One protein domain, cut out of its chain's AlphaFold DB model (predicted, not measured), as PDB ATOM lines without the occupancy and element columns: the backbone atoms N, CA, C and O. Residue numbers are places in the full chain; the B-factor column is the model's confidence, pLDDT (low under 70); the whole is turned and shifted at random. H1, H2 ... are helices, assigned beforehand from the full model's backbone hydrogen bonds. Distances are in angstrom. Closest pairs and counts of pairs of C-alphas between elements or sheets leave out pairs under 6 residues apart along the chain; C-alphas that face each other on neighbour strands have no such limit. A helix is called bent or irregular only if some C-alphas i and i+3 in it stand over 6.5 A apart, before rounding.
ATOM      1  N   ALA A   3     -60.890 -70.028  10.958       59.66
ATOM      2  CA  ALA A   3     -60.566 -69.375  12.236       59.66
ATOM      3  C   ALA A   3     -59.370 -68.398  12.182       59.66
ATOM      4  O   ALA A   3     -59.340 -67.405  12.913       59.66
ATOM      5  N   THR A   4     -58.398 -68.633  11.297       63.84
ATOM      6  CA  THR A   4     -57.192 -67.793  11.166       63.84
ATOM      7  C   THR A   4     -57.520 -66.377  10.687       63.84
ATOM      8  O   THR A   4     -56.929 -65.409  11.168       63.84
ATOM      9  N   GLY A   5     -58.515 -66.230   9.804       67.50
ATOM     10  CA  GLY A   5     -58.964 -64.930   9.299       67.50
ATOM     11  C   GLY A   5     -59.562 -64.030  10.386       67.50
ATOM     12  O   GLY A   5     -59.304 -62.827  10.397       67.50
ATOM     13  N   ALA A   6     -60.307 -64.598  11.339       74.81
ATOM     14  CA  ALA A   6     -60.889 -63.841  12.450       74.81
ATOM     15  C   ALA A   6     -59.811 -63.314  13.415       74.81
ATOM     16  O   ALA A   6     -59.819 -62.133  13.769       74.81
ATOM     17  N   ALA A   7     -58.832 -64.151  13.773       76.75
ATOM     18  CA  ALA A   7     -57.724 -63.759  14.647       76.75
ATOM     19  C   ALA A   7     -56.841 -62.655  14.031       76.75
ATOM     20  O   ALA A   7     -56.413 -61.734  14.730       76.75
ATOM     21  N   LEU A   8     -56.602 -62.702  12.716       75.00
ATOM     22  CA  LEU A   8     -55.881 -61.647  11.992       75.00
ATOM     23  C   LEU A   8     -56.664 -60.324  11.970       75.00
ATOM     24  O   LEU A   8     -56.074 -59.270  12.209       75.00
ATOM     25  N   ARG A   9     -57.990 -60.370  11.768       78.75
ATOM     26  CA  ARG A   9     -58.868 -59.187  11.832       78.75
ATOM     27  C   ARG A   9     -58.860 -58.541  13.218       78.75
ATOM     28  O   ARG A   9     -58.692 -57.332  13.305       78.75
ATOM     29  N   LEU A  10     -58.946 -59.326  14.295       81.12
ATOM     30  CA  LEU A  10     -58.846 -58.831  15.678       81.12
ATOM     31  C   LEU A  10     -57.500 -58.140  15.960       81.12
ATOM     32  O   LEU A  10     -57.468 -57.065  16.558       81.12
ATOM     33  N   ARG A  11     -56.385 -58.701  15.469       79.50
ATOM     34  CA  ARG A  11     -55.050 -58.080  15.580       79.50
ATOM     35  C   ARG A  11     -54.935 -56.779  14.779       79.50
ATOM     36  O   ARG A  11     -54.293 -55.839  15.248       79.50
ATOM     37  N   LEU A  12     -55.559 -56.700  13.600       79.31
ATOM     38  CA  LEU A  12     -55.655 -55.455  12.829       79.31
ATOM     39  C   LEU A  12     -56.503 -54.409  13.560       79.31
ATOM     40  O   LEU A  12     -56.056 -53.276  13.698       79.31
ATOM     41  N   LEU A  13     -57.671 -54.787  14.084       84.69
ATOM     42  CA  LEU A  13     -58.553 -53.899  14.846       84.69
ATOM     43  C   LEU A  13     -57.848 -53.319  16.078       84.69
ATOM     44  O   LEU A  13     -57.913 -52.114  16.295       84.69
ATOM     45  N   PHE A  14     -57.103 -54.131  16.833       87.31
ATOM     46  CA  PHE A  14     -56.352 -53.643  17.994       87.31
ATOM     47  C   PHE A  14     -55.220 -52.676  17.600       87.31
ATOM     48  O   PHE A  14     -55.014 -51.660  18.262       87.31
ATOM     49  N   ARG A  15     -54.524 -52.931  16.480       87.81
ATOM     50  CA  ARG A  15     -53.540 -51.986  15.917       87.81
ATOM     51  C   ARG A  15     -54.192 -50.683  15.459       87.81
ATOM     52  O   ARG A  15     -53.685 -49.619  15.794       87.81
ATOM     53  N   MET A  16     -55.320 -50.753  14.752       88.94
ATOM     54  CA  MET A  16     -56.080 -49.578  14.312       88.94
ATOM     55  C   MET A  16     -56.603 -48.761  15.496       88.94
ATOM     56  O   MET A  16     -56.552 -47.538  15.448       88.94
ATOM     57  N   LEU A  17     -57.036 -49.411  16.579       87.50
ATOM     58  CA  LEU A  17     -57.471 -48.741  17.804       87.50
ATOM     59  C   LEU A  17     -56.295 -48.046  18.507       87.50
ATOM     60  O   LEU A  17     -56.431 -46.895  18.908       87.50
ATOM     61  N   ARG A  18     -55.116 -48.680  18.565       89.50
ATOM     62  CA  ARG A  18     -53.899 -48.072  19.137       89.50
ATOM     63  C   ARG A  18     -53.359 -46.908  18.295       89.50
ATOM     64  O   ARG A  18     -52.885 -45.919  18.847       89.50
ATOM     65  N   VAL A  19     -53.457 -46.999  16.968       91.69
ATOM     66  CA  VAL A  19     -53.148 -45.892  16.046       91.69
ATOM     67  C   VAL A  19     -54.189 -44.777  16.173       91.69
ATOM     68  O   VAL A  19     -53.819 -43.610  16.207       91.69
ATOM     69  N   GLY A  20     -55.472 -45.111  16.323       90.62
ATOM     70  CA  GLY A  20     -56.547 -44.153  16.588       90.62
ATOM     71  C   GLY A  20     -56.360 -43.403  17.909       90.62
ATOM     72  O   GLY A  20     -56.535 -42.192  17.944       90.62
ATOM     73  N   GLU A  21     -55.924 -44.089  18.967       90.75
ATOM     74  CA  GLU A  21     -55.539 -43.493  20.253       90.75
ATOM     75  C   GLU A  21     -54.356 -42.526  20.091       90.75
ATOM     76  O   GLU A  21     -54.431 -41.388  20.546       90.75
ATOM     77  N   LEU A  22     -53.301 -42.922  19.368       92.19
ATOM     78  CA  LEU A  22     -52.165 -42.049  19.042       92.19
ATOM     79  C   LEU A  22     -52.581 -40.815  18.226       92.19
ATOM     80  O   LEU A  22     -52.132 -39.711  18.527       92.19
ATOM     81  N   ILE A  23     -53.458 -40.974  17.231       89.00
ATOM     82  CA  ILE A  23     -53.986 -39.866  16.420       89.00
ATOM     83  C   ILE A  23     -54.884 -38.956  17.266       89.00
ATOM     84  O   ILE A  23     -54.775 -37.738  17.159       89.00
ATOM     85  N   ALA A  24     -55.727 -39.508  18.141       88.44
ATOM     86  CA  ALA A  24     -56.565 -38.733  19.052       88.44
ATOM     87  C   ALA A  24     -55.717 -37.942  20.059       88.44
ATOM     88  O   ALA A  24     -55.966 -36.757  20.266       88.44
ATOM     89  N   LEU A  25     -54.671 -38.551  20.629       90.81
ATOM     90  CA  LEU A  25     -53.705 -37.870  21.493       90.81
ATOM     91  C   LEU A  25     -52.938 -36.780  20.734       90.81
ATOM     92  O   LEU A  25     -52.807 -35.673  21.249       90.81
ATOM     93  N   ALA A  26     -52.492 -37.039  19.503       83.62
ATOM     94  CA  ALA A  26     -51.834 -36.040  18.662       83.62
ATOM     95  C   ALA A  26     -52.778 -34.889  18.270       83.62
ATOM     96  O   ALA A  26     -52.362 -33.732  18.265       83.62
ATOM     97  N   ALA A  27     -54.056 -35.172  18.005       84.44
ATOM     98  CA  ALA A  27     -55.079 -34.172  17.720       84.44
ATOM     99  C   ALA A  27     -55.428 -33.336  18.962       84.44
ATOM    100  O   ALA A  27     -55.533 -32.117  18.857       84.44
ATOM    101  N   LEU A  28     -55.537 -33.951  20.144       82.62
ATOM    102  CA  LEU A  28     -55.719 -33.256  21.425       82.62
ATOM    103  C   LEU A  28     -54.499 -32.393  21.773       82.62
ATOM    104  O   LEU A  28     -54.656 -31.241  22.179       82.62
ATOM    105  N   LEU A  29     -53.286 -32.908  21.557       82.50
ATOM    106  CA  LEU A  29     -52.039 -32.170  21.748       82.50
ATOM    107  C   LEU A  29     -51.952 -30.984  20.775       82.50
ATOM    108  O   LEU A  29     -51.710 -29.859  21.206       82.50
ATOM    109  N   SER A  30     -52.257 -31.198  19.494       73.19
ATOM    110  CA  SER A  30     -52.345 -30.148  18.471       73.19
ATOM    111  C   SER A  30     -53.412 -29.096  18.805       73.19
ATOM    112  O   SER A  30     -53.148 -27.897  18.730       73.19
ATOM    113  N   TRP A  31     -54.588 -29.511  19.286       78.19
ATOM    114  CA  TRP A  31     -55.659 -28.607  19.711       78.19
ATOM    115  C   TRP A  31     -55.268 -27.785  20.947       78.19
ATOM    116  O   TRP A  31     -55.533 -26.582  20.995       78.19
ATOM    117  N   SER A  32     -54.585 -28.400  21.918       70.19
ATOM    118  CA  SER A  32     -54.051 -27.709  23.100       70.19
ATOM    119  C   SER A  32     -52.938 -26.714  22.743       70.19
ATOM    120  O   SER A  32     -52.926 -25.605  23.274       70.19
ATOM    121  N   SER A  33     -52.077 -27.061  21.782       60.94
ATOM    122  CA  SER A  33     -51.027 -26.197  21.228       60.94
ATOM    123  C   SER A  33     -51.629 -24.994  20.489       60.94
ATOM    124  O   SER A  33     -51.329 -23.841  20.802       60.94
ATOM    125  N   SER A  34     -52.588 -25.246  19.592       62.38
ATOM    126  CA  SER A  34     -53.326 -24.220  18.845       62.38
ATOM    127  C   SER A  34     -54.085 -23.242  19.754       62.38
ATOM    128  O   SER A  34     -54.206 -22.062  19.424       62.38
ATOM    129  N   ARG A  35     -54.565 -23.694  20.921       61.81
ATOM    130  CA  ARG A  35     -55.305 -22.854  21.875       61.81
ATOM    131  C   ARG A  35     -54.449 -22.091  22.888       61.81
ATOM    132  O   ARG A  35     -55.033 -21.353  23.682       61.81
ATOM    133  N   ALA A  36     -53.116 -22.211  22.899       60.09
ATOM    134  CA  ALA A  36     -52.327 -21.560  23.950       60.09
ATOM    135  C   ALA A  36     -50.872 -21.179  23.592       60.09
ATOM    136  O   ALA A  36     -49.939 -21.890  23.964       60.09
ATOM    137  N   PRO A  37     -50.638 -19.964  23.056       60.88
ATOM    138  CA  PRO A  37     -49.314 -19.341  23.086       60.88
ATOM    139  C   PRO A  37     -48.999 -18.631  24.422       60.88
ATOM    140  O   PRO A  37     -47.833 -18.430  24.743       60.88
ATOM    141  N   SER A  38     -50.008 -18.238  25.218       58.97
ATOM    142  CA  SER A  38     -49.824 -17.362  26.393       58.97
ATOM    143  C   SER A  38     -49.911 -18.070  27.754       58.97
ATOM    144  O   SER A  38     -48.984 -17.970  28.554       58.97
ATOM    145  N   VAL A  39     -50.991 -18.809  28.036       58.91
ATOM    146  CA  VAL A  39     -51.201 -19.443  29.358       58.91
ATOM    147  C   VAL A  39     -50.473 -20.787  29.486       58.91
ATOM    148  O   VAL A  39     -49.882 -21.066  30.530       58.91
ATOM    149  N   ALA A  40     -50.426 -21.597  28.422       59.47
ATOM    150  CA  ALA A  40     -49.714 -22.877  28.456       59.47
ATOM    151  C   ALA A  40     -48.204 -22.701  28.666       59.47
ATOM    152  O   ALA A  40     -47.600 -23.524  29.337       59.47
ATOM    153  N   ALA A  41     -47.595 -21.605  28.204       60.22
ATOM    154  CA  ALA A  41     -46.186 -21.316  28.476       60.22
ATOM    155  C   ALA A  41     -45.897 -21.061  29.973       60.22
ATOM    156  O   ALA A  41     -44.780 -21.296  30.434       60.22
ATOM    157  N   ALA A  42     -46.875 -20.588  30.751       62.16
ATOM    158  CA  ALA A  42     -46.758 -20.502  32.208       62.16
ATOM    159  C   ALA A  42     -46.991 -21.877  32.857       62.16
ATOM    160  O   ALA A  42     -46.181 -22.314  33.673       62.16
ATOM    161  N   ALA A  43     -48.029 -22.604  32.430       62.97
ATOM    162  CA  ALA A  43     -48.320 -23.953  32.919       62.97
ATOM    163  C   ALA A  43     -47.177 -24.952  32.641       62.97
ATOM    164  O   ALA A  43     -46.849 -25.749  33.508       62.97
ATOM    165  N   MET A  44     -46.516 -24.861  31.483       65.81
ATOM    166  CA  MET A  44     -45.338 -25.652  31.102       65.81
ATOM    167  C   MET A  44     -44.120 -25.335  31.973       65.81
ATOM    168  O   MET A  44     -43.375 -26.246  32.320       65.81
ATOM    169  N   ARG A  45     -43.922 -24.072  32.379       67.50
ATOM    170  CA  ARG A  45     -42.860 -23.709  33.336       67.50
ATOM    171  C   ARG A  45     -43.156 -24.251  34.734       67.50
ATOM    172  O   ARG A  45     -42.248 -24.759  35.378       67.50
ATOM    173  N   VAL A  46     -44.415 -24.212  35.178       68.50
ATOM    174  CA  VAL A  46     -44.833 -24.789  36.469       68.50
ATOM    175  C   VAL A  46     -44.727 -26.319  36.453       68.50
ATOM    176  O   VAL A  46     -44.090 -26.890  37.334       68.50
ATOM    177  N   ALA A  47     -45.255 -26.990  35.426       68.00
ATOM    178  CA  ALA A  47     -45.121 -28.435  35.243       68.00
ATOM    179  C   ALA A  47     -43.648 -28.855  35.119       68.00
ATOM    180  O   ALA A  47     -43.221 -29.787  35.792       68.00
ATOM    181  N   GLY A  48     -42.850 -28.109  34.350       69.19
ATOM    182  CA  GLY A  48     -41.400 -28.270  34.275       69.19
ATOM    183  C   GLY A  48     -40.738 -28.151  35.647       69.19
ATOM    184  O   GLY A  48     -40.007 -29.049  36.037       69.19
ATOM    185  N   SER A  49     -41.049 -27.117  36.434       67.25
ATOM    186  CA  SER A  49     -40.503 -26.964  37.794       67.25
ATOM    187  C   SER A  49     -40.890 -28.105  38.747       67.25
ATOM    188  O   SER A  49     -40.141 -28.417  39.669       67.25
ATOM    189  N   LEU A  50     -42.023 -28.771  38.498       63.72
ATOM    190  CA  LEU A  50     -42.448 -29.952  39.246       63.72
ATOM    191  C   LEU A  50     -41.672 -31.211  38.814       63.72
ATOM    192  O   LEU A  50     -41.253 -31.985  39.671       63.72
ATOM    193  N   LEU A  51     -41.420 -31.377  37.510       66.19
ATOM    194  CA  LEU A  51     -40.608 -32.465  36.939       66.19
ATOM    195  C   LEU A  51     -39.105 -32.314  37.246       66.19
ATOM    196  O   LEU A  51     -38.411 -33.307  37.434       66.19
ATOM    197  N   PHE A  52     -38.599 -31.085  37.354       75.19
ATOM    198  CA  PHE A  52     -37.226 -30.782  37.779       75.19
ATOM    199  C   PHE A  52     -37.088 -30.624  39.303       75.19
ATOM    200  O   PHE A  52     -36.020 -30.267  39.797       75.19
ATOM    201  N   SER A  53     -38.140 -30.917  40.074       82.81
ATOM    202  CA  SER A  53     -38.039 -30.989  41.531       82.81
ATOM    203  C   SER A  53     -37.099 -32.135  41.933       82.81
ATOM    204  O   SER A  53     -37.322 -33.267  41.491       82.81
ATOM    205  N   PRO A  54     -36.114 -31.920  42.830       85.44
ATOM    206  CA  PRO A  54     -35.217 -32.985  43.293       85.44
ATOM    207  C   PRO A  54     -35.960 -34.215  43.835       85.44
ATOM    208  O   PRO A  54     -35.514 -35.347  43.659       85.44
ATOM    209  N   ARG A  55     -37.142 -34.007  44.437       87.31
ATOM    210  CA  ARG A  55     -38.013 -35.091  44.917       87.31
ATOM    211  C   ARG A  55     -38.625 -35.908  43.779       87.31
ATOM    212  O   ARG A  55     -38.707 -37.125  43.903       87.31
ATOM    213  N   PHE A  56     -39.032 -35.269  42.680       87.19
ATOM    214  CA  PHE A  56     -39.568 -35.982  41.519       87.19
ATOM    215  C   PHE A  56     -38.477 -36.806  40.835       87.19
ATOM    216  O   PHE A  56     -38.691 -37.986  40.582       87.19
ATOM    217  N   VAL A  57     -37.292 -36.228  40.617       90.00
ATOM    218  CA  VAL A  57     -36.149 -36.941  40.021       90.00
ATOM    219  C   VAL A  57     -35.729 -38.136  40.885       90.00
ATOM    220  O   VAL A  57     -35.504 -39.219  40.352       90.00
ATOM    221  N   PHE A  58     -35.712 -37.988  42.215       90.50
ATOM    222  CA  PHE A  58     -35.448 -39.092  43.146       90.50
ATOM    223  C   PHE A  58     -36.502 -40.209  43.059       90.50
ATOM    224  O   PHE A  58     -36.153 -41.380  42.924       90.50
ATOM    225  N   VAL A  59     -37.797 -39.870  43.095       92.50
ATOM    226  CA  VAL A  59     -38.883 -40.861  42.976       92.50
ATOM    227  C   VAL A  59     -38.866 -41.542  41.605       92.50
ATOM    228  O   VAL A  59     -39.007 -42.760  41.540       92.50
ATOM    229  N   LEU A  60     -38.639 -40.794  40.522       91.75
ATOM    230  CA  LEU A  60     -38.558 -41.329  39.164       91.75
ATOM    231  C   LEU A  60     -37.342 -42.248  38.988       91.75
ATOM    232  O   LEU A  60     -37.486 -43.335  38.437       91.75
ATOM    233  N   GLY A  61     -36.168 -41.859  39.494       93.12
ATOM    234  CA  GLY A  61     -34.965 -42.694  39.475       93.12
ATOM    235  C   GLY A  61     -35.173 -44.015  40.218       93.12
ATOM    236  O   GLY A  61     -34.918 -45.083  39.664       93.12
ATOM    237  N   ASN A  62     -35.741 -43.962  41.426       90.12
ATOM    238  CA  ASN A  62     -36.086 -45.165  42.188       90.12
ATOM    239  C   ASN A  62     -37.149 -46.019  41.479       90.12
ATOM    240  O   ASN A  62     -37.024 -47.240  41.442       90.12
ATOM    241  N   ALA A  63     -38.164 -45.404  40.863       93.31
ATOM    242  CA  ALA A  63     -39.169 -46.117  40.078       93.31
ATOM    243  C   ALA A  63     -38.559 -46.817  38.850       93.31
ATOM    244  O   ALA A  63     -38.932 -47.950  38.559       93.31
ATOM    245  N   ILE A  64     -37.588 -46.193  38.173       94.56
ATOM    246  CA  ILE A  64     -36.835 -46.809  37.071       94.56
ATOM    247  C   ILE A  64     -36.010 -47.997  37.584       94.56
ATOM    248  O   ILE A  64     -36.088 -49.069  36.994       94.56
ATOM    249  N   VAL A  65     -35.282 -47.859  38.697       95.88
ATOM    250  CA  VAL A  65     -34.508 -48.970  39.290       95.88
ATOM    251  C   VAL A  65     -35.419 -50.132  39.697       95.88
ATOM    252  O   VAL A  65     -35.113 -51.283  39.391       95.88
ATOM    253  N   LEU A  66     -36.568 -49.857  40.322       95.19
ATOM    254  CA  LEU A  66     -37.553 -50.881  40.685       95.19
ATOM    255  C   LEU A  66     -38.195 -51.537  39.456       95.19
ATOM    256  O   LEU A  66     -38.403 -52.749  39.458       95.19
ATOM    257  N   LEU A  67     -38.470 -50.773  38.395       93.69
ATOM    258  CA  LEU A  67     -38.999 -51.300  37.137       93.69
ATOM    259  C   LEU A  67     -37.966 -52.181  36.422       93.69
ATOM    260  O   LEU A  67     -38.313 -53.272  35.980       93.69
ATOM    261  N   LEU A  68     -36.700 -51.762  36.361       93.88
ATOM    262  CA  LEU A  68     -35.597 -52.567  35.825       93.88
ATOM    263  C   LEU A  68     -35.369 -53.836  36.656       93.88
ATOM    264  O   LEU A  68     -35.171 -54.908  36.091       93.88
ATOM    265  N   LEU A  69     -35.472 -53.756  37.986       93.38
ATOM    266  CA  LEU A  69     -35.407 -54.922  38.868       93.38
ATOM    267  C   LEU A  69     -36.590 -55.874  38.638       93.38
ATOM    268  O   LEU A  69     -36.396 -57.087  38.618       93.38
ATOM    269  N   ALA A  70     -37.804 -55.354  38.443       90.31
ATOM    270  CA  ALA A  70     -38.987 -56.155  38.134       90.31
ATOM    271  C   ALA A  70     -38.900 -56.807  36.743       90.31
ATOM    272  O   ALA A  70     -39.253 -57.975  36.598       90.31
ATOM    273  N   LEU A  71     -38.377 -56.093  35.740       87.44
ATOM    274  CA  LEU A  71     -38.113 -56.622  34.400       87.44
ATOM    275  C   LEU A  71     -37.024 -57.702  34.430       87.44
ATOM    276  O   LEU A  71     -37.260 -58.797  33.932       87.44
ATOM    277  N   SER A  72     -35.900 -57.468  35.116       89.25
ATOM    278  CA  SER A  72     -34.840 -58.475  35.282       89.25
ATOM    279  C   SER A  72     -35.314 -59.697  36.075       89.25
ATOM    280  O   SER A  72     -34.942 -60.824  35.760       89.25
ATOM    281  N   ARG A  73     -36.180 -59.515  37.082       82.50
ATOM    282  CA  ARG A  73     -36.843 -60.636  37.766       82.50
ATOM    283  C   ARG A  73     -37.756 -61.400  36.815       82.50
ATOM    284  O   ARG A  73     -37.697 -62.618  36.811       82.50
ATOM    285  N   ARG A  74     -38.544 -60.717  35.983       77.25
ATOM    286  CA  ARG A  74     -39.413 -61.359  34.985       77.25
ATOM    287  C   ARG A  74     -38.611 -62.163  33.956       77.25
ATOM    288  O   ARG A  74     -38.973 -63.299  33.693       77.25
ATOM    289  N   GLU A  75     -37.501 -61.629  33.453       72.31
ATOM    290  CA  GLU A  75     -36.580 -62.347  32.551       72.31
ATOM    291  C   GLU A  75     -35.896 -63.554  33.214       72.31
ATOM    292  O   GLU A  75     -35.536 -64.507  32.531       72.31
ATOM    293  N   ARG A  76     -35.741 -63.552  34.544       64.19
ATOM    294  CA  ARG A  76     -35.222 -64.696  35.319       64.19
ATOM    295  C   ARG A  76     -36.293 -65.719  35.730       64.19
ATOM    296  O   ARG A  76     -35.920 -66.777  36.224       64.19
ATOM    297  N   VAL A  77     -37.584 -65.397  35.605       63.97
ATOM    298  CA  VAL A  77     -38.698 -66.168  36.203       63.97
ATOM    299  C   VAL A  77     -39.677 -66.735  35.159       63.97
ATOM    300  O   VAL A  77     -40.414 -67.661  35.476       63.97
TER     301      VAL A  77
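AT A GLANCE: This is residues 3 to 77 of the 255 residues of an uncharacterized protein of Triticum aestivum (UniProt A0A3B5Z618). Look for an open, flat frame shaped like a U with three sides: the long helix H1 is one arm, the short helix H2 is the base, and H3 is the other arm, with an empty space between the two arms. The chain runs along H1 to the base, turns through H2, and folds back along H3, but the arms stay apart and there is no packed core. The printed part has 75 residues with three named helices in the order H1, H2, H3 and no named strand, and its class is all helix. The whole is extended, with a radius of gyration of the C-alphas of 19.9 A, and the C-alphas span 54 by 41 by 7 A along their three main axes.

IN THESE COORDINATES: Begin with the longest helix, H1, residues 3 to 34. Find C-alpha 3 at (-60.566, -69.375, 12.236); from there the helix runs 46.2 A to C-alpha 34 at (-53.326, -24.220, 18.845). Read the y column along it, and you will find it going from -69.375 at Ala 3 to -24.220 at Ser 34. Next look at H3, residues 54 to 77, which measures 34.1 A from first to last C-alpha. Here the y column goes the other way, from -32.985 at Pro 54 to -66.168 at Val 77, and H3 ends with C-alpha 77 at (-38.698, -66.168, 36.203). Between these two in the chain comes H2, residues 40 to 51, which is 15.7 A long. Find its first C-alpha, that of Ala 40, at (-49.714, -22.877, 28.456). No helix is bent or irregular.

HOW THE PARTS SIT: Start again from H1, which touches no helix. H1 and H3 are apart, with no C-alpha of the one within 8 A of the other. From Ser 34 go on through residues 35 to 39, a tight link of 5 residues, and you reach H2. H1 and H2 are only just apart, with their closest C-alphas at 8.1 A. At the other end of H2, Phe 52 and Ser 53 make a tight link to H3. H2 and H3 are close but not clearly touching, with 2 pairs of C-alphas within 8 A. Look at Leu 51 and Val 57 for their closest C-alphas, which are 7.0 A apart. The lines of H2 and H3 stand at a steep tilt of 64 degrees, and the two run the same way, with their centres 25.4 A apart. On the backbone, every O i to N i+4 pair within H1, H2 and H3 is within hydrogen-bond range.

THE WHOLE: To see how far the printed part reaches, compare Ala 3 and Ser 38, whose C-alphas are the two farthest apart in it, at 55.0 A. The first and last printed C-alphas, those of Ala 3 and Val 77, are 32.6 A apart. Much of the printed part stands free, among it residues 3 to 31 of H1 and residues 61 to 77 of H3. The printed residues run from 3 to 77 without a cut, within a full chain of 255 residues, and no link is long. In the B-factor column you will find the pLDDT, with a mean of 78.8 over the printed part. It is under 70 at 24 residues: 3 to 5, 33 to 51, and 76 to 77. The mean is 65 in H2, against 80 in H1 and 87 in H3.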